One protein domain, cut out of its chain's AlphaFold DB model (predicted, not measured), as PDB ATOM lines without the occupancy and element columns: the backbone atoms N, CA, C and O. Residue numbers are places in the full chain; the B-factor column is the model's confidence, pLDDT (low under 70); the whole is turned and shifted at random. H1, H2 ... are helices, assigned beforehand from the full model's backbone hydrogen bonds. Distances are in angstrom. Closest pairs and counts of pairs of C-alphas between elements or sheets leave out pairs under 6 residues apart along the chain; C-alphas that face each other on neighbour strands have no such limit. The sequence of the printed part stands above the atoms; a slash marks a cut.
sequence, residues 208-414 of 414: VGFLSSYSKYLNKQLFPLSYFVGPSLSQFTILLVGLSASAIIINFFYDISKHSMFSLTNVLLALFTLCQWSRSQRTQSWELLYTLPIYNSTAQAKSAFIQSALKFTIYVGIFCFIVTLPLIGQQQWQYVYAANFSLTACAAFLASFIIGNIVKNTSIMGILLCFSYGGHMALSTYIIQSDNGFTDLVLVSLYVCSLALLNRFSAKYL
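AT A GLANCE: This is residues 208 to 414 of the 414 residues of the protein "ABC transporter permease" of Pseudoalteromonas fuliginea (UniProt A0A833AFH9). Six long helices, H3, H4, H6, H7, H8 and H9, stand side by side in an up-and-down bundle, each running against the one before it in the chain, with H6 and H7 at the middle. The short helices H1, H2 and H5 gather near the end where H3 and H6 begin, H1 lying across the first residues of H3. The printed part has 207 residues with nine named helices, H1 to H9 in chain order, and no named strand; the class is all helix. It is compact, with a radius of gyration of the C-alphas of 17.5 A and spans of 54 by 38 by 29 A.

HOW THE PARTS SIT: H6, residues 298 to 328, is the hub, touching six helices. It forms a hairpin with H7, residues 334 to 358, at a shallow tilt of 27 degrees; their closest C-alphas, Gly 317 and Ser 342, are 4.8 A apart. H7 forms another hairpin with H8, residues 362 to 384, the closest C-alphas being Ala 348 and Tyr 373, 5.1 A. H9, residues 389 to 412, touches H7 and runs the same way at 21 degrees, closest at Ala 347 and Val 400, 5.1 A between C-alphas. H4, residues 257 to 281, touches H8, with C-alphas of Ser 280 and Thr 362 closest at 6.7 A. H3, residues 231 to 254, makes a hairpin with H4 at 5 degrees, closest at the C-alphas of Ala 247 and Ser 260, 5.8 A. H1, residues 215 to 221, is about perpendicular to H3 at 74 degrees and touches its residues 231 to 235 alone, closest at the C-alphas of Ser 215 and Ser 234, 5.4 A. H2, residues 225 to 229, touches H4, closest at the C-alphas of Phe 228 and Arg 279, 5.2 A. H5, residues 283 to 291, only just touches H6, with 3 pairs of C-alphas within 8 A, closest at Tyr 290 and Thr 298, 6.0 A. H6 and H8 are apart. Every O i to N i+4 pair is within hydrogen-bond range in H1, H2, H7 and H8, against 19 of 20 in H3, 20 of 21 in H4, 4 of 5 in H5, 25 of 27 in H6 and 18 of 20 in H9.

IN THESE COORDINATES: H6 is 44.4 A long, from C-alpha 298 at (-16.779, -15.940, 25.069). H7 measures 36.4 A, H4 and H9 36.1 A each, H3 34.2 A, H8 32.7 A, H5 13.4 A, H1 10.5 A and H2 6.5 A. H1 begins at C-alpha 215, (6.233, -29.643, 23.273), and H9 ends at C-alpha 412, (-21.482, -21.904, 32.294).

THE WHOLE: The C-alphas farthest apart, of Tyr 254 and Asn 296, are 55.1 A apart. The printed part has no cut, and no link is long. The mean pLDDT of the printed part is 81.6; 17 residues are under 70, among them 208 to 215 and 329 to 332.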
ATOM      1  N   VAL A 208      13.111 -25.666  33.706       55.41
ATOM      2  CA  VAL A 208      12.800 -24.795  32.570       55.41
ATOM      3  C   VAL A 208      13.640 -25.233  31.365       55.41
ATOM      4  O   VAL A 208      14.862 -25.299  31.441       55.41
ATOM      5  N   GLY A 209      12.981 -25.561  30.250       57.34
ATOM      6  CA  GLY A 209      13.650 -25.946  29.001       57.34
ATOM      7  C   GLY A 209      13.833 -27.451  28.780       57.34
ATOM      8  O   GLY A 209      14.119 -27.841  27.645       57.34
ATOM      9  N   PHE A 210      13.586 -28.300  29.788       56.09
ATOM     10  CA  PHE A 210      13.611 -29.757  29.615       56.09
ATOM     11  C   PHE A 210      12.609 -30.167  28.522       56.09
ATOM     12  O   PHE A 210      11.407 -29.943  28.669       56.09
ATOM     13  N   LEU A 211      13.126 -30.697  27.408       58.78
ATOM     14  CA  LEU A 211      12.368 -31.208  26.252       58.78
ATOM     15  C   LEU A 211      11.427 -30.193  25.567       58.78
ATOM     16  O   LEU A 211      10.428 -30.562  24.947       58.78
ATOM     17  N   SER A 212      11.784 -28.906  25.611       60.03
ATOM     18  CA  SER A 212      10.996 -27.800  25.035       60.03
ATOM     19  C   SER A 212      10.683 -27.934  23.531       60.03
ATOM     20  O   SER A 212       9.641 -27.453  23.082       60.03
ATOM     21  N   SER A 213      11.512 -28.636  22.749       61.59
ATOM     22  CA  SER A 213      11.310 -28.808  21.299       61.59
ATOM     23  C   SER A 213      10.182 -29.784  20.932       61.59
ATOM     24  O   SER A 213       9.482 -29.551  19.947       61.59
ATOM     25  N   TYR A 214       9.937 -30.824  21.739       59.06
ATOM     26  CA  TYR A 214       8.885 -31.830  21.493       59.06
ATOM     27  C   TYR A 214       7.484 -31.367  21.952       59.06
ATOM     28  O   TYR A 214       6.468 -31.989  21.654       59.06
ATOM     29  N   SER A 215       7.421 -30.217  22.630       64.31
ATOM     30  CA  SER A 215       6.233 -29.643  23.273       64.31
ATOM     31  C   SER A 215       5.194 -29.053  22.301       64.31
ATOM     32  O   SER A 215       3.999 -29.003  22.601       64.31
ATOM     33  N   LYS A 216       5.618 -28.605  21.108       71.81
ATOM     34  CA  LYS A 216       4.778 -27.775  20.220       71.81
ATOM     35  C   LYS A 216       3.524 -28.489  19.699       71.81
ATOM     36  O   LYS A 216       2.481 -27.850  19.577       71.81
ATOM     37  N   TYR A 217       3.602 -29.790  19.417       76.19
ATOM     38  CA  TYR A 217       2.465 -30.553  18.888       76.19
ATOM     39  C   TYR A 217       1.372 -30.776  19.940       76.19
ATOM     40  O   TYR A 217       0.213 -30.433  19.700       76.19
ATOM     41  N   LEU A 218       1.751 -31.260  21.129       73.31
ATOM     42  CA  LEU A 218       0.828 -31.437  22.256       73.31
ATOM     43  C   LEU A 218       0.171 -30.112  22.646       73.31
ATOM     44  O   LEU A 218      -1.044 -30.053  22.831       73.31
ATOM     45  N   ASN A 219       0.946 -29.025  22.679       78.38
ATOM     46  CA  ASN A 219       0.402 -27.705  22.980       78.38
ATOM     47  C   ASN A 219      -0.620 -27.249  21.934       78.38
ATOM     48  O   ASN A 219      -1.630 -26.654  22.303       78.38
ATOM     49  N   LYS A 220      -0.405 -27.542  20.646       82.62
ATOM     50  CA  LYS A 220      -1.366 -27.195  19.593       82.62
ATOM     51  C   LYS A 220      -2.655 -28.012  19.707       82.62
ATOM     52  O   LYS A 220      -3.737 -27.450  19.568       82.62
ATOM     53  N   GLN A 221      -2.558 -29.314  19.973       82.75
ATOM     54  CA  GLN A 221      -3.735 -30.185  20.075       82.75
ATOM     55  C   GLN A 221      -4.599 -29.901  21.308       82.75
ATOM     56  O   GLN A 221      -5.823 -30.020  21.244       82.75
ATOM     57  N   LEU A 222      -3.960 -29.521  22.416       83.88
ATOM     58  CA  LEU A 222      -4.617 -29.243  23.691       83.88
ATOM     59  C   LEU A 222      -4.962 -27.762  23.877       83.88
ATOM     60  O   LEU A 222      -5.332 -27.361  24.974       83.88
ATOM     61  N   PHE A 223      -4.855 -26.924  22.848       84.56
ATOM     62  CA  PHE A 223      -5.300 -25.535  22.942       84.56
ATOM     63  C   PHE A 223      -6.836 -25.476  23.113       84.56
ATOM     64  O   PHE A 223      -7.540 -26.187  22.389       84.56
ATOM     65  N   PRO A 224      -7.393 -24.660  24.033       85.19
ATOM     66  CA  PRO A 224      -6.739 -23.635  24.857       85.19
ATOM     67  C   PRO A 224      -6.264 -24.092  26.253       85.19
ATOM     68  O   PRO A 224      -5.695 -23.283  26.980       85.19
ATOM     69  N   LEU A 225      -6.434 -25.355  26.661       84.19
ATOM     70  CA  LEU A 225      -5.898 -25.857  27.940       84.19
ATOM     71  C   LEU A 225      -4.379 -25.628  28.056       84.19
ATOM     72  O   LEU A 225      -3.902 -25.095  29.057       84.19
ATOM     73  N   SER A 226      -3.628 -25.947  27.002       83.12
ATOM     74  CA  SER A 226      -2.174 -25.735  26.932       83.12
ATOM     75  C   SER A 226      -1.749 -24.271  27.087       83.12
ATOM     76  O   SER A 226      -0.640 -24.003  27.540       83.12
ATOM     77  N   TYR A 227      -2.617 -23.310  26.762       82.06
ATOM     78  CA  TYR A 227      -2.336 -21.884  26.919       82.06
ATOM     79  C   TYR A 227      -2.311 -21.463  28.397       82.06
ATOM     80  O   TYR A 227      -1.447 -20.684  28.810       82.06
ATOM     81  N   PHE A 228      -3.193 -22.032  29.224       77.94
ATOM     82  CA  PHE A 228      -3.217 -21.767  30.666       77.94
ATOM     83  C   PHE A 228      -2.090 -22.470  31.412       77.94
ATOM     84  O   PHE A 228      -1.477 -21.872  32.289       77.94
ATOM     85  N   VAL A 229      -1.790 -23.715  31.052       74.56
ATOM     86  CA  VAL A 229      -0.743 -24.488  31.731       74.56
ATOM     87  C   VAL A 229       0.653 -24.098  31.231       74.56
ATOM     88  O   VAL A 229       1.620 -24.069  31.991       74.56
ATOM     89  N   GLY A 230       0.762 -23.722  29.957       74.31
ATOM     90  CA  GLY A 230       2.022 -23.412  29.297       74.31
ATOM     91  C   GLY A 230       2.892 -24.654  29.050       74.31
ATOM     92  O   GLY A 230       2.391 -25.783  29.052       74.31
ATOM     93  N   PRO A 231       4.213 -24.464  28.862       68.38
ATOM     94  CA  PRO A 231       5.157 -25.549  28.587       68.38
ATOM     95  C   PRO A 231       5.142 -26.660  29.640       68.38
ATOM     96  O   PRO A 231       5.358 -27.821  29.294       68.38
ATOM     97  N   SER A 232       4.813 -26.336  30.894       71.75
ATOM     98  CA  SER A 232       4.768 -27.287  32.007       71.75
ATOM     99  C   SER A 232       3.886 -28.502  31.719       71.75
ATOM    100  O   SER A 232       4.263 -29.605  32.097       71.75
ATOM    101  N   LEU A 233       2.768 -28.339  30.994       76.50
ATOM    102  CA  LEU A 233       1.883 -29.457  30.639       76.50
ATOM    103  C   LEU A 233       2.654 -30.550  29.902       76.50
ATOM    104  O   LEU A 233       2.667 -31.703  30.318       76.50
ATOM    105  N   SER A 234       3.353 -30.150  28.840       75.31
ATOM    106  CA  SER A 234       4.140 -31.072  28.026       75.31
ATOM    107  C   SER A 234       5.270 -31.720  28.818       75.31
ATOM    108  O   SER A 234       5.512 -32.912  28.664       75.31
ATOM    109  N   GLN A 235       5.931 -30.972  29.704       74.94
ATOM    110  CA  GLN A 235       7.048 -31.510  30.466       74.94
ATOM    111  C   GLN A 235       6.576 -32.531  31.507       74.94
ATOM    112  O   GLN A 235       7.210 -33.572  31.653       74.94
ATOM    113  N   PHE A 236       5.442 -32.289  32.175       75.25
ATOM    114  CA  PHE A 236       4.837 -33.279  33.068       75.25
ATOM    115  C   PHE A 236       4.331 -34.506  32.322       75.25
ATOM    116  O   PHE A 236       4.502 -35.611  32.820       75.25
ATOM    117  N   THR A 237       3.734 -34.344  31.138       77.94
ATOM    118  CA  THR A 237       3.321 -35.493  30.324       77.94
ATOM    119  C   THR A 237       4.527 -36.340  29.924       77.94
ATOM    120  O   THR A 237       4.471 -37.560  30.028       77.94
ATOM    121  N   ILE A 238       5.642 -35.722  29.527       77.56
ATOM    122  CA  ILE A 238       6.852 -36.471  29.176       77.56
ATOM    123  C   ILE A 238       7.482 -37.126  30.412       77.56
ATOM    124  O   ILE A 238       7.877 -38.287  30.346       77.56
ATOM    125  N   LEU A 239       7.540 -36.418  31.545       76.25
ATOM    126  CA  LEU A 239       8.012 -36.981  32.811       76.25
ATOM    127  C   LEU A 239       7.165 -38.190  33.222       76.25
ATOM    128  O   LEU A 239       7.716 -39.213  33.612       76.25
ATOM    129  N   LEU A 240       5.842 -38.086  33.092       82.12
ATOM    130  CA  LEU A 240       4.908 -39.168  33.371       82.12
ATOM    131  C   LEU A 240       5.199 -40.387  32.484       82.12
ATOM    132  O   LEU A 240       5.344 -41.487  33.005       82.12
ATOM    133  N   VAL A 241       5.365 -40.194  31.171       83.38
ATOM    134  CA  VAL A 241       5.730 -41.283  30.246       83.38
ATOM    135  C   VAL A 241       7.073 -41.911  30.630       83.38
ATOM    136  O   VAL A 241       7.177 -43.133  30.681       83.38
ATOM    137  N   GLY A 242       8.088 -41.098  30.935       82.56
ATOM    138  CA  GLY A 242       9.414 -41.580  31.325       82.56
ATOM    139  C   GLY A 242       9.395 -42.390  32.623       82.56
ATOM    140  O   GLY A 242       9.950 -43.489  32.671       82.56
ATOM    141  N   LEU A 243       8.705 -41.890  33.652       80.75
ATOM    142  CA  LEU A 243       8.541 -42.592  34.925       80.75
ATOM    143  C   LEU A 243       7.775 -43.903  34.738       80.75
ATOM    144  O   LEU A 243       8.230 -44.937  35.219       80.75
ATOM    145  N   SER A 244       6.673 -43.901  33.987       83.50
ATOM    146  CA  SER A 244       5.908 -45.120  33.716       83.50
ATOM    147  C   SER A 244       6.694 -46.148  32.904       83.50
ATOM    148  O   SER A 244       6.647 -47.328  33.232       83.50
ATOM    149  N   ALA A 245       7.472 -45.725  31.903       84.44
ATOM    150  CA  ALA A 245       8.348 -46.626  31.156       84.44
ATOM    151  C   ALA A 245       9.406 -47.265  32.071       84.44
ATOM    152  O   ALA A 245       9.592 -48.480  32.042       84.44
ATOM    153  N   SER A 246      10.047 -46.467  32.933       82.38
ATOM    154  CA  SER A 246      11.012 -46.983  33.911       82.38
ATOM    155  C   SER A 246      10.366 -47.953  34.904       82.38
ATOM    156  O   SER A 246      10.932 -49.004  35.187       82.38
ATOM    157  N   ALA A 247       9.149 -47.651  35.363       81.31
ATOM    158  CA  ALA A 247       8.399 -48.498  36.275       81.31
ATOM    159  C   ALA A 247       8.059 -49.852  35.643       81.31
ATOM    160  O   ALA A 247       8.234 -50.874  36.292       81.31
ATOM    161  N   ILE A 248       7.654 -49.882  34.368       84.50
ATOM    162  CA  ILE A 248       7.396 -51.128  33.628       84.50
ATOM    163  C   ILE A 248       8.673 -51.972  33.516       84.50
ATOM    164  O   ILE A 248       8.635 -53.172  33.782       84.50
ATOM    165  N   ILE A 249       9.807 -51.349  33.167       85.00
ATOM    166  CA  ILE A 249      11.095 -52.047  33.046       85.00
ATOM    167  C   ILE A 249      11.504 -52.647  34.392       85.00
ATOM    168  O   ILE A 249      11.841 -53.821  34.458       85.00
ATOM    169  N   ILE A 250      11.454 -51.867  35.473       81.56
ATOM    170  CA  ILE A 250      11.848 -52.344  36.804       81.56
ATOM    171  C   ILE A 250      10.866 -53.410  37.306       81.56
ATOM    172  O   ILE A 250      11.297 -54.400  37.893       81.56
ATOM    173  N   ASN A 251       9.566 -53.258  37.030       83.00
ATOM    174  CA  ASN A 251       8.551 -54.246  37.387       83.00
ATOM    175  C   ASN A 251       8.823 -55.614  36.759       83.00
ATOM    176  O   ASN A 251       8.602 -56.628  37.411       83.00
ATOM    177  N   PHE A 252       9.361 -55.646  35.536       80.94
ATOM    178  CA  PHE A 252       9.754 -56.893  34.880       80.94
ATOM    179  C   PHE A 252      10.829 -57.671  35.661       80.94
ATOM    180  O   PHE A 252      10.863 -58.896  35.589       80.94
ATOM    181  N   PHE A 253      11.692 -56.983  36.417       82.88
ATOM    182  CA  PHE A 253      12.786 -57.608  37.168       82.88
ATOM    183  C   PHE A 253      12.496 -57.800  38.663       82.88
ATOM    184  O   PHE A 253      13.015 -58.742  39.254       82.88
ATOM    185  N   TYR A 254      11.707 -56.914  39.279       79.44
ATOM    186  CA  TYR A 254      11.588 -56.817  40.741       79.44
ATOM    187  C   TYR A 254      10.146 -56.878  41.280       79.44
ATOM    188  O   TYR A 254       9.965 -56.682  42.476       79.44
ATOM    189  N   ASP A 255       9.134 -57.114  40.432       77.88
ATOM    190  CA  ASP A 255       7.702 -57.185  40.808       77.88
ATOM    191  C   ASP A 255       7.241 -56.046  41.745       77.88
ATOM    192  O   ASP A 255       6.695 -56.229  42.831       77.88
ATOM    193  N   ILE A 256       7.489 -54.809  41.312       78.31
ATOM    194  CA  ILE A 256       7.157 -53.580  42.049       78.31
ATOM    195  C   ILE A 256       5.811 -52.974  41.614       78.31
ATOM    196  O   ILE A 256       5.625 -51.750  41.631       78.31
ATOM    197  N   SER A 257       4.866 -53.814  41.196       75.81
ATOM    198  CA  SER A 257       3.612 -53.425  40.537       75.81
ATOM    199  C   SER A 257       2.780 -52.458  41.387       75.81
ATOM    200  O   SER A 257       2.384 -51.384  40.923       75.81
ATOM    201  N   LYS A 258       2.606 -52.776  42.675       74.12
ATOM    202  CA  LYS A 258       1.851 -51.959  43.643       74.12
ATOM    203  C   LYS A 258       2.483 -50.583  43.869       74.12
ATOM    204  O   LYS A 258       1.793 -49.565  43.803       74.12
ATOM    205  N   HIS A 259       3.798 -50.533  44.080       73.69
ATOM    206  CA  HIS A 259       4.527 -49.276  44.287       73.69
ATOM    207  C   HIS A 259       4.516 -48.401  43.027       73.69
ATOM    208  O   HIS A 259       4.374 -47.179  43.109       73.69
ATOM    209  N   SER A 260       4.592 -49.028  41.853       77.50
ATOM    210  CA  SER A 260       4.520 -48.357  40.554       77.50
ATOM    211  C   SER A 260       3.144 -47.743  40.300       77.50
ATOM    212  O   SER A 260       3.058 -46.587  39.885       77.50
ATOM    213  N   MET A 261       2.065 -48.469  40.612       78.00
ATOM    214  CA  MET A 261       0.688 -47.965  40.540       78.00
ATOM    215  C   MET A 261       0.440 -46.803  41.503       78.00
ATOM    216  O   MET A 261      -0.168 -45.797  41.127       78.00
ATOM    217  N   PHE A 262       0.965 -46.894  42.727       75.88
ATOM    218  CA  PHE A 262       0.904 -45.797  43.689       75.88
ATOM    219  C   PHE A 262       1.644 -44.549  43.179       75.88
ATOM    220  O   PHE A 262       1.117 -43.437  43.235       75.88
ATOM    221  N   SER A 263       2.840 -44.720  42.613       76.12
ATOM    222  CA  SER A 263       3.613 -43.615  42.034       76.12
ATOM    223  C   SER A 263       2.904 -42.982  40.830       76.12
ATOM    224  O   SER A 263       2.750 -41.761  40.778       76.12
ATOM    225  N   LEU A 264       2.373 -43.801  39.913       82.25
ATOM    226  CA  LEU A 264       1.572 -43.357  38.767       82.25
ATOM    227  C   LEU A 264       0.397 -42.477  39.212       82.25
ATOM    228  O   LEU A 264       0.194 -41.385  38.682       82.25
ATOM    229  N   THR A 265      -0.331 -42.931  40.228       81.69
ATOM    230  CA  THR A 265      -1.464 -42.216  40.823       81.69
ATOM    231  C   THR A 265      -1.059 -40.833  41.341       81.69
ATOM    232  O   THR A 265      -1.715 -39.832  41.058       81.69
ATOM    233  N   ASN A 266       0.071 -40.733  42.043       78.31
ATOM    234  CA  ASN A 266       0.560 -39.455  42.564       78.31
ATOM    235  C   ASN A 266       1.024 -38.492  41.458       78.31
ATOM    236  O   ASN A 266       0.806 -37.282  41.552       78.31
ATOM    237  N   VAL A 267       1.639 -39.000  40.386       78.94
ATOM    238  CA  VAL A 267       2.059 -38.156  39.253       78.94
ATOM    239  C   VAL A 267       0.849 -37.658  38.463       78.94
ATOM    240  O   VAL A 267       0.798 -36.489  38.080       78.94
ATOM    241  N   LEU A 268      -0.160 -38.510  38.263       84.75
ATOM    242  CA  LEU A 268      -1.440 -38.110  37.683       84.75
ATOM    243  C   LEU A 268      -2.127 -37.041  38.542       84.75
ATOM    244  O   LEU A 268      -2.621 -36.055  37.990       84.75
ATOM    245  N   LEU A 269      -2.072 -37.182  39.874       82.81
ATOM    246  CA  LEU A 269      -2.548 -36.173  40.821       82.81
ATOM    247  C   LEU A 269      -1.877 -34.814  40.625       82.81
ATOM    248  O   LEU A 269      -2.547 -33.785  40.492       82.81
ATOM    249  N   ALA A 270      -0.551 -34.810  40.532       77.62
ATOM    250  CA  ALA A 270       0.215 -33.600  40.256       77.62
ATOM    251  C   ALA A 270      -0.146 -32.975  38.891       77.62
ATOM    252  O   ALA A 270      -0.292 -31.759  38.779       77.62
ATOM    253  N   LEU A 271      -0.341 -33.793  37.853       81.00
ATOM    254  CA  LEU A 271      -0.636 -33.323  36.498       81.00
ATOM    255  C   LEU A 271      -1.981 -32.586  36.410       81.00
ATOM    256  O   LEU A 271      -2.060 -31.511  35.810       81.00
ATOM    257  N   PHE A 272      -3.051 -33.129  36.996       79.25
ATOM    258  CA  PHE A 272      -4.357 -32.470  36.902       79.25
ATOM    259  C   PHE A 272      -4.468 -31.272  37.855       79.25
ATOM    260  O   PHE A 272      -5.083 -30.264  37.491       79.25
ATOM    261  N   THR A 273      -3.869 -31.347  39.050       76.69
ATOM    262  CA  THR A 273      -3.857 -30.212  39.987       76.69
ATOM    263  C   THR A 273      -3.159 -29.021  39.348       76.69
ATOM    264  O   THR A 273      -3.707 -27.922  39.366       76.69
ATOM    265  N   LEU A 274      -2.042 -29.246  38.652       78.19
ATOM    266  CA  LEU A 274      -1.366 -28.239  37.836       78.19
ATOM    267  C   LEU A 274      -2.286 -27.626  36.767       78.19
ATOM    268  O   LEU A 274      -2.313 -26.402  36.599       78.19
ATOM    269  N   CYS A 275      -3.065 -28.451  36.059       81.50
ATOM    270  CA  CYS A 275      -4.001 -27.977  35.037       81.50
ATOM    271  C   CYS A 275      -5.066 -27.034  35.618       81.50
ATOM    272  O   CYS A 275      -5.336 -25.975  35.052       81.50
ATOM    273  N   GLN A 276      -5.649 -27.383  36.768       81.81
ATOM    274  CA  GLN A 276      -6.657 -26.541  37.423       81.81
ATOM    275  C   GLN A 276      -6.067 -25.294  38.064       81.81
ATOM    276  O   GLN A 276      -6.640 -24.205  37.993       81.81
ATOM    277  N   TRP A 277      -4.907 -25.457  38.681       75.31
ATOM    278  CA  TRP A 277      -4.224 -24.406  39.403       75.31
ATOM    279  C   TRP A 277      -3.747 -23.289  38.483       75.31
ATOM    280  O   TRP A 277      -4.061 -22.121  38.712       75.31
ATOM    281  N   SER A 278      -3.040 -23.645  37.410       74.44
ATOM    282  CA  SER A 278      -2.531 -22.682  36.428       74.44
ATOM    283  C   SER A 278      -3.656 -21.871  35.781       74.44
ATOM    284  O   SER A 278      -3.520 -20.660  35.611       74.44
ATOM    285  N   ARG A 279      -4.809 -22.499  35.515       77.00
ATOM    286  CA  ARG A 279      -6.023 -21.807  35.062       77.00
ATOM    287  C   ARG A 279      -6.531 -20.807  36.098       77.00
ATOM    288  O   ARG A 279      -6.795 -19.660  35.749       77.00
ATOM    289  N   SER A 280      -6.684 -21.230  37.352       74.50
ATOM    290  CA  SER A 280      -7.252 -20.392  38.415       74.50
ATOM    291  C   SER A 280      -6.389 -19.158  38.723       74.50
ATOM    292  O   SER A 280      -6.920 -18.085  38.995       74.50
ATOM    293  N   GLN A 281      -5.064 -19.275  38.589       68.56
ATOM    294  CA  GLN A 281      -4.121 -18.169  38.810       68.56
ATOM    295  C   GLN A 281      -4.030 -17.178  37.637       68.56
ATOM    296  O   GLN A 281      -3.492 -16.082  37.793       68.56
ATOM    297  N   ARG A 282      -4.532 -17.536  36.449       70.75
ATOM    298  CA  ARG A 282      -4.389 -16.743  35.218       70.75
ATOM    299  C   ARG A 282      -5.719 -16.136  34.763       70.75
ATOM    300  O   ARG A 282      -6.166 -16.354  33.638       70.75
ATOM    301  N   THR A 283      -6.337 -15.325  35.618       69.06
ATOM    302  CA  THR A 283      -7.576 -14.595  35.281       69.06
ATOM    303  C   THR A 283      -7.394 -13.676  34.068       69.06
ATOM    304  O   THR A 283      -8.194 -13.731  33.141       69.06
ATOM    305  N   GLN A 284      -6.281 -12.943  33.994       65.00
ATOM    306  CA  GLN A 284      -5.927 -12.086  32.848       65.00
ATOM    307  C   GLN A 284      -5.730 -12.870  31.539       65.00
ATOM    308  O   GLN A 284      -5.923 -12.341  30.447       65.00
ATOM    309  N   SER A 285      -5.359 -14.152  31.619       74.75
ATOM    310  CA  SER A 285      -5.220 -14.985  30.422       74.75
ATOM    311  C   SER A 285      -6.571 -15.331  29.805       74.75
ATOM    312  O   SER A 285      -6.616 -15.525  28.597       74.75
ATOM    313  N   TRP A 286      -7.662 -15.363  30.578       77.62
ATOM    314  CA  TRP A 286      -9.005 -15.509  30.008       77.62
ATOM    315  C   TRP A 286      -9.382 -14.308  29.149       77.62
ATOM    316  O   TRP A 286      -9.854 -14.495  28.032       77.62
ATOM    317  N   GLU A 287      -9.108 -13.094  29.628       78.06
ATOM    318  CA  GLU A 287      -9.349 -11.858  28.875       78.06
ATOM    319  C   GLU A 287      -8.557 -11.860  27.563       78.06
ATOM    320  O   GLU A 287      -9.134 -11.694  26.492       78.06
ATOM    321  N   LEU A 288      -7.262 -12.184  27.627       79.94
ATOM    322  CA  LEU A 288      -6.418 -12.323  26.439       79.94
ATOM    323  C   LEU A 288      -6.900 -13.427  25.486       79.94
ATOM    324  O   LEU A 288      -6.891 -13.229  24.273       79.94
ATOM    325  N   LEU A 289      -7.354 -14.571  26.006       81.88
ATOM    326  CA  LEU A 289      -7.877 -15.663  25.182       81.88
ATOM    327  C   LEU A 289      -9.114 -15.219  24.390       81.88
ATOM    328  O   LEU A 289      -9.255 -15.598  23.229       81.88
ATOM    329  N   TYR A 290      -9.984 -14.399  24.990       80.56
ATOM    330  CA  TYR A 290     -11.160 -13.846  24.314       80.56
ATOM    331  C   TYR A 290     -10.803 -12.805  23.250       80.56
ATOM    332  O   TYR A 290     -11.550 -12.656  22.290       80.56
ATOM    333  N   THR A 291      -9.672 -12.108  23.396       81.19
ATOM    334  CA  THR A 291      -9.199 -11.136  22.394       81.19
ATOM    335  C   THR A 291      -8.508 -11.772  21.188       81.19
ATOM    336  O   THR A 291      -8.257 -11.084  20.200       81.19
ATOM    337  N   LEU A 292      -8.185 -13.070  21.237       83.00
ATOM    338  CA  LEU A 292      -7.572 -13.746  20.097       83.00
ATOM    339  C   LEU A 292      -8.572 -13.849  18.932       83.00
ATOM    340  O   LEU A 292      -9.711 -14.263  19.157       83.00
ATOM    341  N   PRO A 293      -8.140 -13.605  17.678       81.38
ATOM    342  CA  PRO A 293      -8.992 -13.653  16.483       81.38
ATOM    343  C   PRO A 293      -9.324 -15.096  16.045       81.38
ATOM    344  O   PRO A 293      -9.356 -15.417  14.863       81.38
ATOM    345  N   ILE A 294      -9.505 -15.995  17.013       85.50
ATOM    346  CA  ILE A 294      -9.807 -17.420  16.834       85.50
ATOM    347  C   ILE A 294     -11.242 -17.716  17.294       85.50
ATOM    348  O   ILE A 294     -11.873 -18.646  16.792       85.50
ATOM    349  N   TYR A 295     -11.764 -16.937  18.245       85.12
ATOM    350  CA  TYR A 295     -13.080 -17.154  18.837       85.12
ATOM    351  C   TYR A 295     -13.999 -15.967  18.554       85.12
ATOM    352  O   TYR A 295     -13.638 -14.826  18.819       85.12
ATOM    353  N   ASN A 296     -15.216 -16.243  18.084       82.31
ATOM    354  CA  ASN A 296     -16.203 -15.198  17.790       82.31
ATOM    355  C   ASN A 296     -17.017 -14.795  19.032       82.31
ATOM    356  O   ASN A 296     -17.745 -13.807  19.004       82.31
ATOM    357  N   SER A 297     -16.944 -15.569  20.122       85.06
ATOM    358  CA  SER A 297     -17.619 -15.256  21.386       85.06
ATOM    359  C   SER A 297     -16.952 -15.911  22.598       85.06
ATOM    360  O   SER A 297     -16.261 -16.930  22.495       85.06
ATOM    361  N   THR A 298     -17.229 -15.369  23.786       84.06
ATOM    362  CA  THR A 298     -16.779 -15.940  25.069       84.06
ATOM    363  C   THR A 298     -17.331 -17.350  25.299       84.06
ATOM    364  O   THR A 298     -16.634 -18.214  25.829       84.06
ATOM    365  N   ALA A 299     -18.558 -17.624  24.843       85.00
ATOM    366  CA  ALA A 299     -19.174 -18.946  24.921       85.00
ATOM    367  C   ALA A 299     -18.426 -19.987  24.068       85.00
ATOM    368  O   ALA A 299     -18.243 -21.124  24.510       85.00
ATOM    369  N   GLN A 300     -17.942 -19.602  22.881       85.81
ATOM    370  CA  GLN A 300     -17.133 -20.484  22.034       85.81
ATOM    371  C   GLN A 300     -15.782 -20.807  22.676       85.81
ATOM    372  O   GLN A 300     -15.393 -21.973  22.700       85.81
ATOM    373  N   ALA A 301     -15.106 -19.819  23.268       85.31
ATOM    374  CA  ALA A 301     -13.840 -20.038  23.967       85.31
ATOM    375  C   ALA A 301     -13.997 -20.975  25.184       85.31
ATOM    376  O   ALA A 301     -13.217 -21.915  25.350       85.31
ATOM    377  N   LYS A 302     -15.053 -20.793  25.995       88.19
ATOM    378  CA  LYS A 302     -15.372 -21.686  27.129       88.19
ATOM    379  C   LYS A 302     -15.706 -23.109  26.668       88.19
ATOM    380  O   LYS A 302     -15.252 -24.082  27.269       88.19
ATOM    381  N   SER A 303     -16.461 -23.245  25.576       88.19
ATOM    382  CA  SER A 303     -16.778 -24.553  24.992       88.19
ATOM    383  C   SER A 303     -15.531 -25.257  24.445       88.19
ATOM    384  O   SER A 303     -15.326 -26.438  24.725       88.19
ATOM    385  N   ALA A 304     -14.657 -24.530  23.743       88.25
ATOM    386  CA  ALA A 304     -13.389 -25.052  23.239       88.25
ATOM    387  C   ALA A 304     -12.465 -25.508  24.379       88.25
ATOM    388  O   ALA A 304     -11.834 -26.561  24.276       88.25
ATOM    389  N   PHE A 305     -12.436 -24.774  25.497       88.75
ATOM    390  CA  PHE A 305     -11.699 -25.186  26.691       88.75
ATOM    391  C   PHE A 305     -12.189 -26.537  27.229       88.75
ATOM    392  O   PHE A 305     -11.383 -27.446  27.419       88.75
ATOM    393  N   ILE A 306     -13.498 -26.726  27.395       89.38
ATOM    394  CA  ILE A 306     -14.040 -28.006  27.880       89.38
ATOM    395  C   ILE A 306     -13.782 -29.153  26.909       89.38
ATOM    396  O   ILE A 306     -13.469 -30.261  27.341       89.38
ATOM    397  N   GLN A 307     -13.852 -28.897  25.604       90.44
ATOM    398  CA  GLN A 307     -13.477 -29.898  24.606       90.44
ATOM    399  C   GLN A 307     -11.993 -30.269  24.709       90.44
ATOM    400  O   GLN A 307     -11.657 -31.446  24.612       90.44
ATOM    401  N   SER A 308     -11.104 -29.298  24.942       89.06
ATOM    402  CA  SER A 308      -9.678 -29.576  25.153       89.06
ATOM    403  C   SER A 308      -9.419 -30.370  26.440       89.06
ATOM    404  O   SER A 308      -8.619 -31.302  26.419       89.06
ATOM    405  N   ALA A 309     -10.159 -30.089  27.520       89.00
ATOM    406  CA  ALA A 309     -10.115 -30.868  28.756       89.00
ATOM    407  C   ALA A 309     -10.592 -32.314  28.540       89.00
ATOM    408  O   ALA A 309      -9.926 -33.245  28.974       89.00
ATOM    409  N   LEU A 310     -11.690 -32.514  27.802       90.94
ATOM    410  CA  LEU A 310     -12.192 -33.848  27.455       90.94
ATOM    411  C   LEU A 310     -11.179 -34.638  26.608       90.94
ATOM    412  O   LEU A 310     -10.903 -35.796  26.910       90.94
ATOM    413  N   LYS A 311     -10.589 -34.012  25.578       91.31
ATOM    414  CA  LYS A 311      -9.527 -34.630  24.762       91.31
ATOM    415  C   LYS A 311      -8.340 -35.053  25.626       91.31
ATOM    416  O   LYS A 311      -7.836 -36.159  25.471       91.31
ATOM    417  N   PHE A 312      -7.925 -34.191  26.553       89.50
ATOM    418  CA  PHE A 312      -6.841 -34.498  27.476       89.50
ATOM    419  C   PHE A 312      -7.171 -35.682  28.389       89.50
ATOM    420  O   PHE A 312      -6.351 -36.588  28.509       89.50
ATOM    421  N   THR A 313      -8.378 -35.729  28.959       90.88
ATOM    422  CA  THR A 313      -8.845 -36.878  29.750       90.88
ATOM    423  C   THR A 313      -8.780 -38.176  28.948       90.88
ATOM    424  O   THR A 313      -8.307 -39.180  29.469       90.88
ATOM    425  N   ILE A 314      -9.199 -38.166  27.678       91.31
ATOM    426  CA  ILE A 314      -9.134 -39.354  26.815       91.31
ATOM    427  C   ILE A 314      -7.681 -39.812  26.631       91.31
ATOM    428  O   ILE A 314      -7.402 -41.002  26.760       91.31
ATOM    429  N   TYR A 315      -6.745 -38.889  26.383       90.19
ATOM    430  CA  TYR A 315      -5.325 -39.239  26.279       90.19
ATOM    431  C   TYR A 315      -4.766 -39.820  27.577       90.19
ATOM    432  O   TYR A 315      -4.028 -40.801  27.525       90.19
ATOM    433  N   VAL A 316      -5.141 -39.259  28.729       88.88
ATOM    434  CA  VAL A 316      -4.753 -39.798  30.039       88.88
ATOM    435  C   VAL A 316      -5.339 -41.194  30.252       88.88
ATOM    436  O   VAL A 316      -4.612 -42.075  30.686       88.88
ATOM    437  N   GLY A 317      -6.602 -41.433  29.892       90.19
ATOM    438  CA  GLY A 317      -7.221 -42.759  29.975       90.19
ATOM    439  C   GLY A 317      -6.505 -43.801  29.121       90.19
ATOM    440  O   GLY A 317      -6.114 -44.854  29.617       90.19
ATOM    441  N   ILE A 318      -6.256 -43.483  27.847       91.25
ATOM    442  CA  ILE A 318      -5.498 -44.362  26.939       91.25
ATOM    443  C   ILE A 318      -4.110 -44.654  27.518       91.25
ATOM    444  O   ILE A 318      -3.681 -45.805  27.543       91.25
ATOM    445  N   PHE A 319      -3.423 -43.629  28.024       90.69
ATOM    446  CA  PHE A 319      -2.121 -43.789  28.658       90.69
ATOM    447  C   PHE A 319      -2.186 -44.694  29.896       90.69
ATOM    448  O   PHE A 319      -1.407 -45.641  29.997       90.69
ATOM    449  N   CYS A 320      -3.135 -44.453  30.804       89.44
ATOM    450  CA  CYS A 320      -3.340 -45.277  31.991       89.44
ATOM    451  C   CYS A 320      -3.593 -46.734  31.610       89.44
ATOM    452  O   CYS A 320      -2.969 -47.601  32.200       89.44
ATOM    453  N   PHE A 321      -4.432 -46.999  30.605       90.19
ATOM    454  CA  PHE A 321      -4.701 -48.352  30.116       90.19
ATOM    455  C   PHE A 321      -3.434 -49.051  29.602       90.19
ATOM    456  O   PHE A 321      -3.168 -50.194  29.962       90.19
ATOM    457  N   ILE A 322      -2.629 -48.358  28.789       89.50
ATOM    458  CA  ILE A 322      -1.379 -48.907  28.238       89.50
ATOM    459  C   ILE A 322      -0.371 -49.214  29.350       89.50
ATOM    460  O   ILE A 322       0.344 -50.206  29.259       89.50
ATOM    461  N   VAL A 323      -0.294 -48.372  30.382       87.56
ATOM    462  CA  VAL A 323       0.679 -48.514  31.474       87.56
ATOM    463  C   VAL A 323       0.244 -49.549  32.509       87.56
ATOM    464  O   VAL A 323       1.083 -50.280  33.026       87.56
ATOM    465  N   THR A 324      -1.047 -49.638  32.826       85.25
ATOM    466  CA  THR A 324      -1.553 -50.576  33.839       85.25
ATOM    467  C   THR A 324      -1.539 -52.015  33.353       85.25
ATOM    468  O   THR A 324      -1.249 -52.910  34.138       85.25
ATOM    469  N   LEU A 325      -1.773 -52.244  32.060       85.88
ATOM    470  CA  LEU A 325      -1.790 -53.573  31.453       85.88
ATOM    471  C   LEU A 325      -0.506 -54.394  31.719       85.88
ATOM    472  O   LEU A 325      -0.622 -55.496  32.249       85.88
ATOM    473  N   PRO A 326       0.718 -53.890  31.456       82.62
ATOM    474  CA  PRO A 326       1.950 -54.606  31.793       82.62
ATOM    475  C   PRO A 326       2.260 -54.632  33.298       82.62
ATOM    476  O   PRO A 326       3.021 -55.488  33.741       82.62
ATOM    477  N   LEU A 327       1.708 -53.705  34.089       78.06
ATOM    478  CA  LEU A 327       1.969 -53.625  35.530       78.06
ATOM    479  C   LEU A 327       1.089 -54.576  36.355       78.06
ATOM    480  O   LEU A 327       1.524 -55.017  37.411       78.06
ATOM    481  N   ILE A 328      -0.109 -54.917  35.876       76.38
ATOM    482  CA  ILE A 328      -1.015 -55.886  36.520       76.38
ATOM    483  C   ILE A 328      -0.588 -57.340  36.223       76.38
ATOM    484  O   ILE A 328      -0.895 -58.247  36.996       76.38
ATOM    485  N   GLY A 329       0.193 -57.568  35.161       64.62
ATOM    486  CA  GLY A 329       0.752 -58.883  34.833       64.62
ATOM    487  C   GLY A 329      -0.305 -59.915  34.409       64.62
ATOM    488  O   GLY A 329      -1.458 -59.574  34.157       64.62
ATOM    489  N   GLN A 330       0.089 -61.196  34.328       63.94
ATOM    490  CA  GLN A 330      -0.726 -62.326  33.829       63.94
ATOM    491  C   GLN A 330      -1.898 -62.735  34.753       63.94
ATOM    492  O   GLN A 330      -2.230 -63.915  34.869       63.94
ATOM    493  N   GLN A 331      -2.537 -61.787  35.435       65.19
ATOM    494  CA  GLN A 331      -3.755 -62.060  36.189       65.19
ATOM    495  C   GLN A 331      -4.910 -62.412  35.243       65.19
ATOM    496  O   GLN A 331      -5.061 -61.849  34.150       65.19
ATOM    497  N   GLN A 332      -5.765 -63.338  35.680       62.53
ATOM    498  CA  GLN A 332      -7.038 -63.593  35.015       62.53
ATOM    499  C   GLN A 332      -7.829 -62.271  34.991       62.53
ATOM    500  O   GLN A 332      -7.899 -61.583  36.002       62.53
ATOM    501  N   TRP A 333      -8.372 -61.888  33.832       71.31
ATOM    502  CA  TRP A 333      -9.080 -60.608  33.622       71.31
ATOM    503  C   TRP A 333      -8.229 -59.320  33.642       71.31
ATOM    504  O   TRP A 333      -8.789 -58.229  33.757       71.31
ATOM    505  N   GLN A 334      -6.913 -59.401  33.399       79.88
ATOM    506  CA  GLN A 334      -6.007 -58.234  33.297       79.88
ATOM    507  C   GLN A 334      -6.562 -57.047  32.477       79.88
ATOM    508  O   GLN A 334      -6.444 -55.893  32.885       79.88
ATOM    509  N   TYR A 335      -7.233 -57.314  31.350       84.94
ATOM    510  CA  TYR A 335      -7.807 -56.274  30.489       84.94
ATOM    511  C   TYR A 335      -8.963 -55.518  31.155       84.94
ATOM    512  O   TYR A 335      -9.114 -54.317  30.941       84.94
ATOM    513  N   VAL A 336      -9.765 -56.209  31.971       84.31
ATOM    514  CA  VAL A 336     -10.898 -55.613  32.692       84.31
ATOM    515  C   VAL A 336     -10.389 -54.731  33.825       84.31
ATOM    516  O   VAL A 336     -10.843 -53.598  33.953       84.31
ATOM    517  N   TYR A 337      -9.387 -55.179  34.585       83.31
ATOM    518  CA  TYR A 337      -8.787 -54.362  35.644       83.31
ATOM    519  C   TYR A 337      -8.054 -53.132  35.094       83.31
ATOM    520  O   TYR A 337      -8.236 -52.027  35.608       83.31
ATOM    521  N   ALA A 338      -7.308 -53.283  33.996       87.12
ATOM    522  CA  ALA A 338      -6.674 -52.157  33.313       87.12
ATOM    523  C   ALA A 338      -7.708 -51.143  32.789       87.12
ATOM    524  O   ALA A 338      -7.514 -49.929  32.922       87.12
ATOM    525  N   ALA A 339      -8.827 -51.624  32.231       88.56
ATOM    526  CA  ALA A 339      -9.929 -50.781  31.774       88.56
ATOM    527  C   ALA A 339     -10.619 -50.058  32.939       88.56
ATOM    528  O   ALA A 339     -10.827 -48.847  32.860       88.56
ATOM    529  N   ASN A 340     -10.901 -50.760  34.038       87.94
ATOM    530  CA  ASN A 340     -11.492 -50.178  35.242       87.94
ATOM    531  C   ASN A 340     -10.614 -49.067  35.818       87.94
ATOM    532  O   ASN A 340     -11.125 -47.976  36.076       87.94
ATOM    533  N   PHE A 341      -9.302 -49.294  35.939       87.94
ATOM    534  CA  PHE A 341      -8.356 -48.279  36.404       87.94
ATOM    535  C   PHE A 341      -8.314 -47.058  35.476       87.94
ATOM    536  O   PHE A 341      -8.409 -45.919  35.928       87.94
ATOM    537  N   SER A 342      -8.215 -47.285  34.164       91.12
ATOM    538  CA  SER A 342      -8.240 -46.217  33.157       91.12
ATOM    539  C   SER A 342      -9.510 -45.367  33.258       91.12
ATOM    540  O   SER A 342      -9.443 -44.136  33.294       91.12
ATOM    541  N   LEU A 343     -10.674 -46.008  33.369       91.31
ATOM    542  CA  LEU A 343     -11.953 -45.313  33.457       91.31
ATOM    543  C   LEU A 343     -12.123 -44.571  34.788       91.31
ATOM    544  O   LEU A 343     -12.608 -43.440  34.782       91.31
ATOM    545  N   THR A 344     -11.676 -45.135  35.914       90.12
ATOM    546  CA  THR A 344     -11.676 -44.409  37.199       90.12
ATOM    547  C   THR A 344     -10.721 -43.218  37.176       90.12
ATOM    548  O   THR A 344     -11.086 -42.149  37.669       90.12
ATOM    549  N   ALA A 345      -9.557 -43.332  36.529       89.19
ATOM    550  CA  ALA A 345      -8.668 -42.194  36.303       89.19
ATOM    551  C   ALA A 345      -9.345 -41.115  35.434       89.19
ATOM    552  O   ALA A 345      -9.310 -39.933  35.781       89.19
ATOM    553  N   CYS A 346     -10.040 -41.499  34.358       91.62
ATOM    554  CA  CYS A 346     -10.837 -40.574  33.544       91.62
ATOM    555  C   CYS A 346     -11.934 -39.870  34.357       91.62
ATOM    556  O   CYS A 346     -12.102 -38.652  34.235       91.62
ATOM    557  N   ALA A 347     -12.661 -40.613  35.197       91.12
ATOM    558  CA  ALA A 347     -13.672 -40.063  36.097       91.12
ATOM    559  C   ALA A 347     -13.057 -39.036  37.057       91.12
ATOM    560  O   ALA A 347     -13.549 -37.912  37.150       91.12
ATOM    561  N   ALA A 348     -11.928 -39.375  37.685       90.12
ATOM    562  CA  ALA A 348     -11.217 -38.491  38.601       90.12
ATOM    563  C   ALA A 348     -10.790 -37.179  37.919       90.12
ATOM    564  O   ALA A 348     -10.947 -36.093  38.486       90.12
ATOM    565  N   PHE A 349     -10.305 -37.260  36.674       89.62
ATOM    566  CA  PHE A 349      -9.960 -36.088  35.869       89.62
ATOM    567  C   PHE A 349     -11.192 -35.231  35.559       89.62
ATOM    568  O   PHE A 349     -11.165 -34.021  35.786       89.62
ATOM    569  N   LEU A 350     -12.290 -35.823  35.081       91.56
ATOM    570  CA  LEU A 350     -13.512 -35.078  34.753       91.56
ATOM    571  C   LEU A 350     -14.140 -34.422  35.985       91.56
ATOM    572  O   LEU A 350     -14.478 -33.240  35.932       91.56
ATOM    573  N   ALA A 351     -14.239 -35.151  37.097       90.75
ATOM    574  CA  ALA A 351     -14.721 -34.618  38.369       90.75
ATOM    575  C   ALA A 351     -13.866 -33.427  38.828       90.75
ATOM    576  O   ALA A 351     -14.398 -32.383  39.206       90.75
ATOM    577  N   SER A 352     -12.543 -33.534  38.692       88.56
ATOM    578  CA  SER A 352     -11.603 -32.455  39.004       88.56
ATOM    579  C   SER A 352     -11.793 -31.216  38.120       88.56
ATOM    580  O   SER A 352     -11.756 -30.091  38.620       88.56
ATOM    581  N   PHE A 353     -12.045 -31.391  36.817       88.25
ATOM    582  CA  PHE A 353     -12.385 -30.276  35.921       88.25
ATOM    583  C   PHE A 353     -13.709 -29.612  36.307       88.25
ATOM    584  O   PHE A 353     -13.772 -28.386  36.362       88.25
ATOM    585  N   ILE A 354     -14.737 -30.393  36.645       89.94
ATOM    586  CA  ILE A 354     -16.034 -29.864  37.088       89.94
ATOM    587  C   ILE A 354     -15.872 -29.040  38.372       89.94
ATOM    588  O   ILE A 354     -16.332 -27.898  38.428       89.94
ATOM    589  N   ILE A 355     -15.174 -29.580  39.377       89.25
ATOM    590  CA  ILE A 355     -14.899 -28.888  40.647       89.25
ATOM    591  C   ILE A 355     -14.143 -27.588  40.387       89.25
ATOM    592  O   ILE A 355     -14.537 -26.538  40.891       89.25
ATOM    593  N   GLY A 356     -13.090 -27.634  39.567       85.56
ATOM    594  CA  GLY A 356     -12.322 -26.444  39.218       85.56
ATOM    595  C   GLY A 356     -13.163 -25.381  38.508       85.56
ATOM    596  O   GLY A 356     -12.992 -24.188  38.764       85.56
ATOM    597  N   ASN A 357     -14.082 -25.780  37.630       86.62
ATOM    598  CA  ASN A 357     -14.934 -24.838  36.903       86.62
ATOM    599  C   ASN A 357     -15.938 -24.128  37.827       86.62
ATOM    600  O   ASN A 357     -16.270 -22.974  37.579       86.62
ATOM    601  N   ILE A 358     -16.391 -24.785  38.899       87.06
ATOM    602  CA  ILE A 358     -17.375 -24.233  39.845       87.06
ATOM    603  C   ILE A 358     -16.694 -23.425  40.961       87.06
ATOM    604  O   ILE A 358     -17.159 -22.345  41.336       87.06
ATOM    605  N   VAL A 359     -15.589 -23.932  41.512       85.19
ATOM    606  CA  VAL A 359     -14.951 -23.375  42.710       85.19
ATOM    607  C   VAL A 359     -13.884 -22.354  42.327       85.19
ATOM    608  O   VAL A 359     -12.819 -22.692  41.820       85.19
ATOM    609  N   LYS A 360     -14.148 -21.078  42.629       77.75
ATOM    610  CA  LYS A 360     -13.228 -19.966  42.322       77.75
ATOM    611  C   LYS A 360     -12.148 -19.739  43.382       77.75
ATOM    612  O   LYS A 360     -11.118 -19.143  43.085       77.75
ATOM    613  N   ASN A 361     -12.374 -20.194  44.615       79.31
ATOM    614  CA  ASN A 361     -11.385 -20.084  45.684       79.31
ATOM    615  C   ASN A 361     -10.327 -21.186  45.524       79.31
ATOM    616  O   ASN A 361     -10.633 -22.365  45.691       79.31
ATOM    617  N   THR A 362      -9.087 -20.794  45.229       73.25
ATOM    618  CA  THR A 362      -7.953 -21.692  44.959       73.25
ATOM    619  C   THR A 362      -7.651 -22.654  46.105       73.25
ATOM    620  O   THR A 362      -7.355 -23.820  45.851       73.25
ATOM    621  N   SER A 363      -7.761 -22.203  47.358       70.88
ATOM    622  CA  SER A 363      -7.491 -23.033  48.538       70.88
ATOM    623  C   SER A 363      -8.550 -24.123  48.713       70.88
ATOM    624  O   SER A 363      -8.214 -25.285  48.919       70.88
ATOM    625  N   ILE A 364      -9.832 -23.763  48.574       79.25
ATOM    626  CA  ILE A 364     -10.950 -24.718  48.668       79.25
ATOM    627  C   ILE A 364     -10.916 -25.683  47.480       79.25
ATOM    628  O   ILE A 364     -11.095 -26.885  47.655       79.25
ATOM    629  N   MET A 365     -10.629 -25.164  46.282       83.31
ATOM    630  CA  MET A 365     -10.457 -25.970  45.078       83.31
ATOM    631  C   MET A 365      -9.370 -27.027  45.297       83.31
ATOM    632  O   MET A 365      -9.643 -28.200  45.091       83.31
ATOM    633  N   GLY A 366      -8.180 -26.651  45.777       76.19
ATOM    634  CA  GLY A 366      -7.087 -27.598  46.029       76.19
ATOM    635  C   GLY A 366      -7.477 -28.747  46.966       76.19
ATOM    636  O   GLY A 366      -7.208 -29.905  46.660       76.19
ATOM    637  N   ILE A 367      -8.180 -28.445  48.062       79.31
ATOM    638  CA  ILE A 367      -8.660 -29.460  49.014       79.31
ATOM    639  C   ILE A 367      -9.662 -30.412  48.343       79.31
ATOM    640  O   ILE A 367      -9.512 -31.631  48.426       79.31
ATOM    641  N   LEU A 368     -10.663 -29.869  47.643       85.44
ATOM    642  CA  LEU A 368     -11.682 -30.670  46.959       85.44
ATOM    643  C   LEU A 368     -11.096 -31.527  45.834       85.44
ATOM    644  O   LEU A 368     -11.542 -32.650  45.628       85.44
ATOM    645  N   LEU A 369     -10.082 -31.021  45.133       84.88
ATOM    646  CA  LEU A 369      -9.345 -31.755  44.109       84.88
ATOM    647  C   LEU A 369      -8.618 -32.972  44.700       84.88
ATOM    648  O   LEU A 369      -8.734 -34.068  44.152       84.88
ATOM    649  N   CYS A 370      -7.932 -32.808  45.835       81.88
ATOM    650  CA  CYS A 370      -7.274 -33.918  46.527       81.88
ATOM    651  C   CYS A 370      -8.278 -34.974  47.006       81.88
ATOM    652  O   CYS A 370      -8.057 -36.162  46.779       81.88
ATOM    653  N   PHE A 371      -9.395 -34.562  47.617       84.25
ATOM    654  CA  PHE A 371     -10.438 -35.500  48.054       84.25
ATOM    655  C   PHE A 371     -11.116 -36.208  46.885       84.25
ATOM    656  O   PHE A 371     -11.335 -37.415  46.947       84.25
ATOM    657  N   SER A 372     -11.427 -35.475  45.814       87.44
ATOM    658  CA  SER A 372     -12.038 -36.047  44.618       87.44
ATOM    659  C   SER A 372     -11.133 -37.117  44.027       87.44
ATOM    660  O   SER A 372     -11.559 -38.257  43.873       87.44
ATOM    661  N   TYR A 373      -9.870 -36.790  43.764       84.88
ATOM    662  CA  TYR A 373      -8.959 -37.749  43.162       84.88
ATOM    663  C   TYR A 373      -8.628 -38.914  44.095       84.88
ATOM    664  O   TYR A 373      -8.744 -40.063  43.682       84.88
ATOM    665  N   GLY A 374      -8.307 -38.645  45.364       82.94
ATOM    666  CA  GLY A 374      -8.057 -39.690  46.358       82.94
ATOM    667  C   GLY A 374      -9.238 -40.654  46.500       82.94
ATOM    668  O   GLY A 374      -9.038 -41.865  46.508       82.94
ATOM    669  N   GLY A 375     -10.470 -40.135  46.512       84.88
ATOM    670  CA  GLY A 375     -11.687 -40.946  46.551       84.88
ATOM    671  C   GLY A 375     -11.877 -41.824  45.310       84.88
ATOM    672  O   GLY A 375     -12.195 -43.002  45.441       84.88
ATOM    673  N   HIS A 376     -11.628 -41.297  44.107       88.94
ATOM    674  CA  HIS A 376     -11.721 -42.087  42.870       88.94
ATOM    675  C   HIS A 376     -10.634 -43.161  42.771       88.94
ATOM    676  O   HIS A 376     -10.882 -44.242  42.242       88.94
ATOM    677  N   MET A 377      -9.439 -42.891  43.295       84.88
ATOM    678  CA  MET A 377      -8.363 -43.879  43.332       84.88
ATOM    679  C   MET A 377      -8.625 -44.958  44.384       84.88
ATOM    680  O   MET A 377      -8.382 -46.129  44.113       84.88
ATOM    681  N   ALA A 378      -9.202 -44.601  45.535       83.00
ATOM    682  CA  ALA A 378      -9.686 -45.578  46.509       83.00
ATOM    683  C   ALA A 378     -10.788 -46.473  45.915       83.00
ATOM    684  O   ALA A 378     -10.748 -47.690  46.087       83.00
ATOM    685  N   LEU A 379     -11.719 -45.887  45.152       84.31
ATOM    686  CA  LEU A 379     -12.732 -46.631  44.400       84.31
ATOM    687  C   LEU A 379     -12.092 -47.581  43.377       84.31
ATOM    688  O   LEU A 379     -12.518 -48.724  43.260       84.31
ATOM    689  N   SER A 380     -11.050 -47.137  42.673       82.81
ATOM    690  CA  SER A 380     -10.295 -47.974  41.733       82.81
ATOM    691  C   SER A 380      -9.696 -49.203  42.424       82.81
ATOM    692  O   SER A 380      -9.882 -50.325  41.959       82.81
ATOM    693  N   THR A 381      -9.057 -49.013  43.582       79.69
ATOM    694  CA  THR A 381      -8.503 -50.112  44.386       79.69
ATOM    695  C   THR A 381      -9.587 -51.077  44.861       79.69
ATOM    696  O   THR A 381      -9.388 -52.285  44.797       79.69
ATOM    697  N   TYR A 382     -10.742 -50.561  45.292       82.69
ATOM    698  CA  TYR A 382     -11.881 -51.387  45.694       82.69
ATOM    699  C   TYR A 382     -12.411 -52.249  44.536       82.69
ATOM    700  O   TYR A 382     -12.645 -53.438  44.714       82.69
ATOM    701  N   ILE A 383     -12.532 -51.673  43.336       80.75
ATOM    702  CA  ILE A 383     -13.003 -52.380  42.132       80.75
ATOM    703  C   ILE A 383     -11.992 -53.426  41.649       80.75
ATOM    704  O   ILE A 383     -12.369 -54.457  41.105       80.75
ATOM    705  N   ILE A 384     -10.693 -53.195  41.837       74.81
ATOM    706  CA  ILE A 384      -9.673 -54.205  41.514       74.81
ATOM    707  C   ILE A 384      -9.758 -55.400  42.479       74.81
ATOM    708  O   ILE A 384      -9.404 -56.513  42.105       74.81
ATOM    709  N   GLN A 385     -10.240 -55.185  43.705       75.69
ATOM    710  CA  GLN A 385     -10.410 -56.230  44.718       75.69
ATOM    711  C   GLN A 385     -11.761 -56.956  44.639       75.69
ATOM    712  O   GLN A 385     -11.949 -57.934  45.359       75.69
ATOM    713  N   SER A 386     -12.706 -56.493  43.816       76.88
ATOM    714  CA  SER A 386     -14.015 -57.130  43.674       76.88
ATOM    715  C   SER A 386     -13.962 -58.312  42.694       76.88
ATOM    716  O   SER A 386     -13.289 -58.275  41.660       76.88
ATOM    717  N   ASP A 387     -14.733 -59.365  42.984       69.00
ATOM    718  CA  ASP A 387     -14.848 -60.545  42.108       69.00
ATOM    719  C   ASP A 387     -15.734 -60.289  40.867       69.00
ATOM    720  O   ASP A 387     -15.745 -61.071  39.916       69.00
ATOM    721  N   ASN A 388     -16.466 -59.167  40.833       75.31
ATOM    722  CA  ASN A 388     -17.470 -58.845  39.813       75.31
ATOM    723  C   ASN A 388     -16.962 -57.835  38.763       75.31
ATOM    724  O   ASN A 388     -17.623 -56.846  38.437       75.31
ATOM    725  N   GLY A 389     -15.787 -58.093  38.182       73.06
ATOM    726  CA  GLY A 389     -15.086 -57.120  37.333       73.06
ATOM    727  C   GLY A 389     -15.887 -56.556  36.142       73.06
ATOM    728  O   GLY A 389     -15.697 -55.393  35.779       73.06
ATOM    729  N   PHE A 390     -16.803 -57.330  35.538       80.19
ATOM    730  CA  PHE A 390     -17.580 -56.889  34.365       80.19
ATOM    731  C   PHE A 390     -18.755 -55.964  34.715       80.19
ATOM    732  O   PHE A 390     -19.003 -54.993  34.002       80.19
ATOM    733  N   THR A 391     -19.479 -56.228  35.808       84.12
ATOM    734  CA  THR A 391     -20.569 -55.338  36.243       84.12
ATOM    735  C   THR A 391     -20.015 -53.992  36.684       84.12
ATOM    736  O   THR A 391     -20.572 -52.950  36.334       84.12
ATOM    737  N   ASP A 392     -18.870 -54.011  37.363       84.81
ATOM    738  CA  ASP A 392     -18.191 -52.800  37.813       84.81
ATOM    739  C   ASP A 392     -17.711 -51.969  36.619       84.81
ATOM    740  O   ASP A 392     -17.893 -50.752  36.603       84.81
ATOM    741  N   LEU A 393     -17.228 -52.618  35.553       86.56
ATOM    742  CA  LEU A 393     -16.849 -51.945  34.311       86.56
ATOM    743  C   LEU A 393     -18.017 -51.193  33.665       86.56
ATOM    744  O   LEU A 393     -17.851 -50.051  33.223       86.56
ATOM    745  N   VAL A 394     -19.206 -51.797  33.625       88.88
ATOM    746  CA  VAL A 394     -20.410 -51.146  33.086       88.88
ATOM    747  C   VAL A 394     -20.805 -49.945  33.948       88.88
ATOM    748  O   VAL A 394     -21.058 -48.863  33.412       88.88
ATOM    749  N   LEU A 395     -20.803 -50.100  35.275       89.38
ATOM    750  CA  LEU A 395     -21.152 -49.025  36.208       89.38
ATOM    751  C   LEU A 395     -20.175 -47.847  36.121       89.38
ATOM    752  O   LEU A 395     -20.608 -46.698  36.006       89.38
ATOM    753  N   VAL A 396     -18.867 -48.114  36.105       90.00
ATOM    754  CA  VAL A 396     -17.844 -47.068  35.962       90.00
ATOM    755  C   VAL A 396     -17.952 -46.391  34.597       90.00
ATOM    756  O   VAL A 396     -17.843 -45.169  34.515       90.00
ATOM    757  N   SER A 397     -18.229 -47.138  33.526       90.69
ATOM    758  CA  SER A 397     -18.424 -46.560  32.189       90.69
ATOM    759  C   SER A 397     -19.613 -45.595  32.152       90.69
ATOM    760  O   SER A 397     -19.489 -44.477  31.647       90.69
ATOM    761  N   LEU A 398     -20.753 -45.982  32.738       92.50
ATOM    762  CA  LEU A 398     -21.922 -45.106  32.875       92.50
ATOM    763  C   LEU A 398     -21.595 -43.865  33.714       92.50
ATOM    764  O   LEU A 398     -21.966 -42.748  33.344       92.50
ATOM    765  N   TYR A 399     -20.845 -44.045  34.802       92.94
ATOM    766  CA  TYR A 399     -20.407 -42.950  35.657       92.94
ATOM    767  C   TYR A 399     -19.507 -41.952  34.909       92.94
ATOM    768  O   TYR A 399     -19.770 -40.748  34.937       92.94
ATOM    769  N   VAL A 400     -18.513 -42.426  34.152       92.75
ATOM    770  CA  VAL A 400     -17.635 -41.579  33.323       92.75
ATOM    771  C   VAL A 400     -18.433 -40.816  32.267       92.75
ATOM    772  O   VAL A 400     -18.227 -39.614  32.094       92.75
ATOM    773  N   CYS A 401     -19.383 -41.472  31.594       93.06
ATOM    774  CA  CYS A 401     -20.269 -40.819  30.628       93.06
ATOM    775  C   CYS A 401     -21.104 -39.705  31.280       93.06
ATOM    776  O   CYS A 401     -21.225 -38.614  30.717       93.06
ATOM    777  N   SER A 402     -21.622 -39.940  32.491       93.06
ATOM    778  CA  SER A 402     -22.354 -38.920  33.247       93.06
ATOM    779  C   SER A 402     -21.469 -37.710  33.577       93.06
ATOM    780  O   SER A 402     -21.873 -36.566  33.359       93.06
ATOM    781  N   LEU A 403     -20.219 -37.942  33.991       92.88
ATOM    782  CA  LEU A 403     -19.247 -36.887  34.271       92.88
ATOM    783  C   LEU A 403     -18.830 -36.129  33.007       92.88
ATOM    784  O   LEU A 403     -18.656 -34.914  33.055       92.88
ATOM    785  N   ALA A 404     -18.716 -36.796  31.858       91.25
ATOM    786  CA  ALA A 404     -18.421 -36.133  30.589       91.25
ATOM    787  C   ALA A 404     -19.543 -35.157  30.187       91.25
ATOM    788  O   ALA A 404     -19.268 -34.033  29.748       91.25
ATOM    789  N   LEU A 405     -20.805 -35.546  30.400       91.31
ATOM    790  CA  LEU A 405     -21.961 -34.670  30.193       91.31
ATOM    791  C   LEU A 405     -21.972 -33.505  31.190       91.31
ATOM    792  O   LEU A 405     -22.118 -32.352  30.782       91.31
ATOM    793  N   LEU A 406     -21.752 -33.776  32.479       91.38
ATOM    794  CA  LEU A 406     -21.671 -32.739  33.513       91.38
ATOM    795  C   LEU A 406     -20.539 -31.740  33.243       91.38
ATOM    796  O   LEU A 406     -20.736 -30.532  33.389       91.38
ATOM    797  N   ASN A 407     -19.386 -32.207  32.761       90.06
ATOM    798  CA  ASN A 407     -18.276 -31.346  32.370       90.06
ATOM    799  C   ASN A 407     -18.691 -30.374  31.254       90.06
ATOM    800  O   ASN A 407     -18.369 -29.189  31.325       90.06
ATOM    801  N   ARG A 408     -19.499 -30.819  30.284       88.31
ATOM    802  CA  ARG A 408     -20.072 -29.936  29.253       88.31
ATOM    803  C   ARG A 408     -20.988 -28.862  29.838       88.31
ATOM    804  O   ARG A 408     -20.911 -27.711  29.409       88.31
ATOM    805  N   PHE A 409     -21.820 -29.201  30.820       88.62
ATOM    806  CA  PHE A 409     -22.685 -28.220  31.487       88.62
ATOM    807  C   PHE A 409     -21.908 -27.245  32.376       88.62
ATOM    808  O   PHE A 409     -22.305 -26.084  32.497       88.62
ATOM    809  N   SER A 410     -20.765 -27.674  32.919       87.75
ATOM    810  CA  SER A 410     -19.914 -26.831  33.762       87.75
ATOM    811  C   SER A 410     -19.325 -25.608  33.033       87.75
ATOM    812  O   SER A 410     -18.895 -24.659  33.685       87.75
ATOM    813  N   ALA A 411     -19.409 -25.567  31.692       83.06
ATOM    814  CA  ALA A 411     -19.011 -24.436  30.842       83.06
ATOM    815  C   ALA A 411     -19.579 -23.091  31.275       83.06
ATOM    816  O   ALA A 411     -18.963 -22.057  31.037       83.06
ATOM    817  N   LYS A 412     -20.772 -23.109  31.870       84.00
ATOM    818  CA  LYS A 412     -21.482 -21.904  32.294       84.00
ATOM    819  C   LYS A 412     -20.851 -21.243  33.526       84.00
ATOM    820  O   LYS A 412     -21.122 -20.070  33.758       84.00
ATOM    821  N   TYR A 413     -20.056 -21.985  34.302       82.56
ATOM    822  CA  TYR A 413     -19.450 -21.515  35.555       82.56
ATOM    823  C   TYR A 413     -18.002 -21.022  35.401       82.56
ATOM    824  O   TYR A 413     -17.519 -20.294  36.274       82.56
ATOM    825  N   LEU A 414     -17.351 -21.362  34.277       78.38
ATOM    826  CA  LEU A 414     -16.170 -20.653  33.762       78.38
ATOM    827  C   LEU A 414     -16.534 -19.201  33.465       78.38
ATOM    828  O   LEU A 414     -15.683 -18.309  33.655       78.38
TER     829      LEU A 414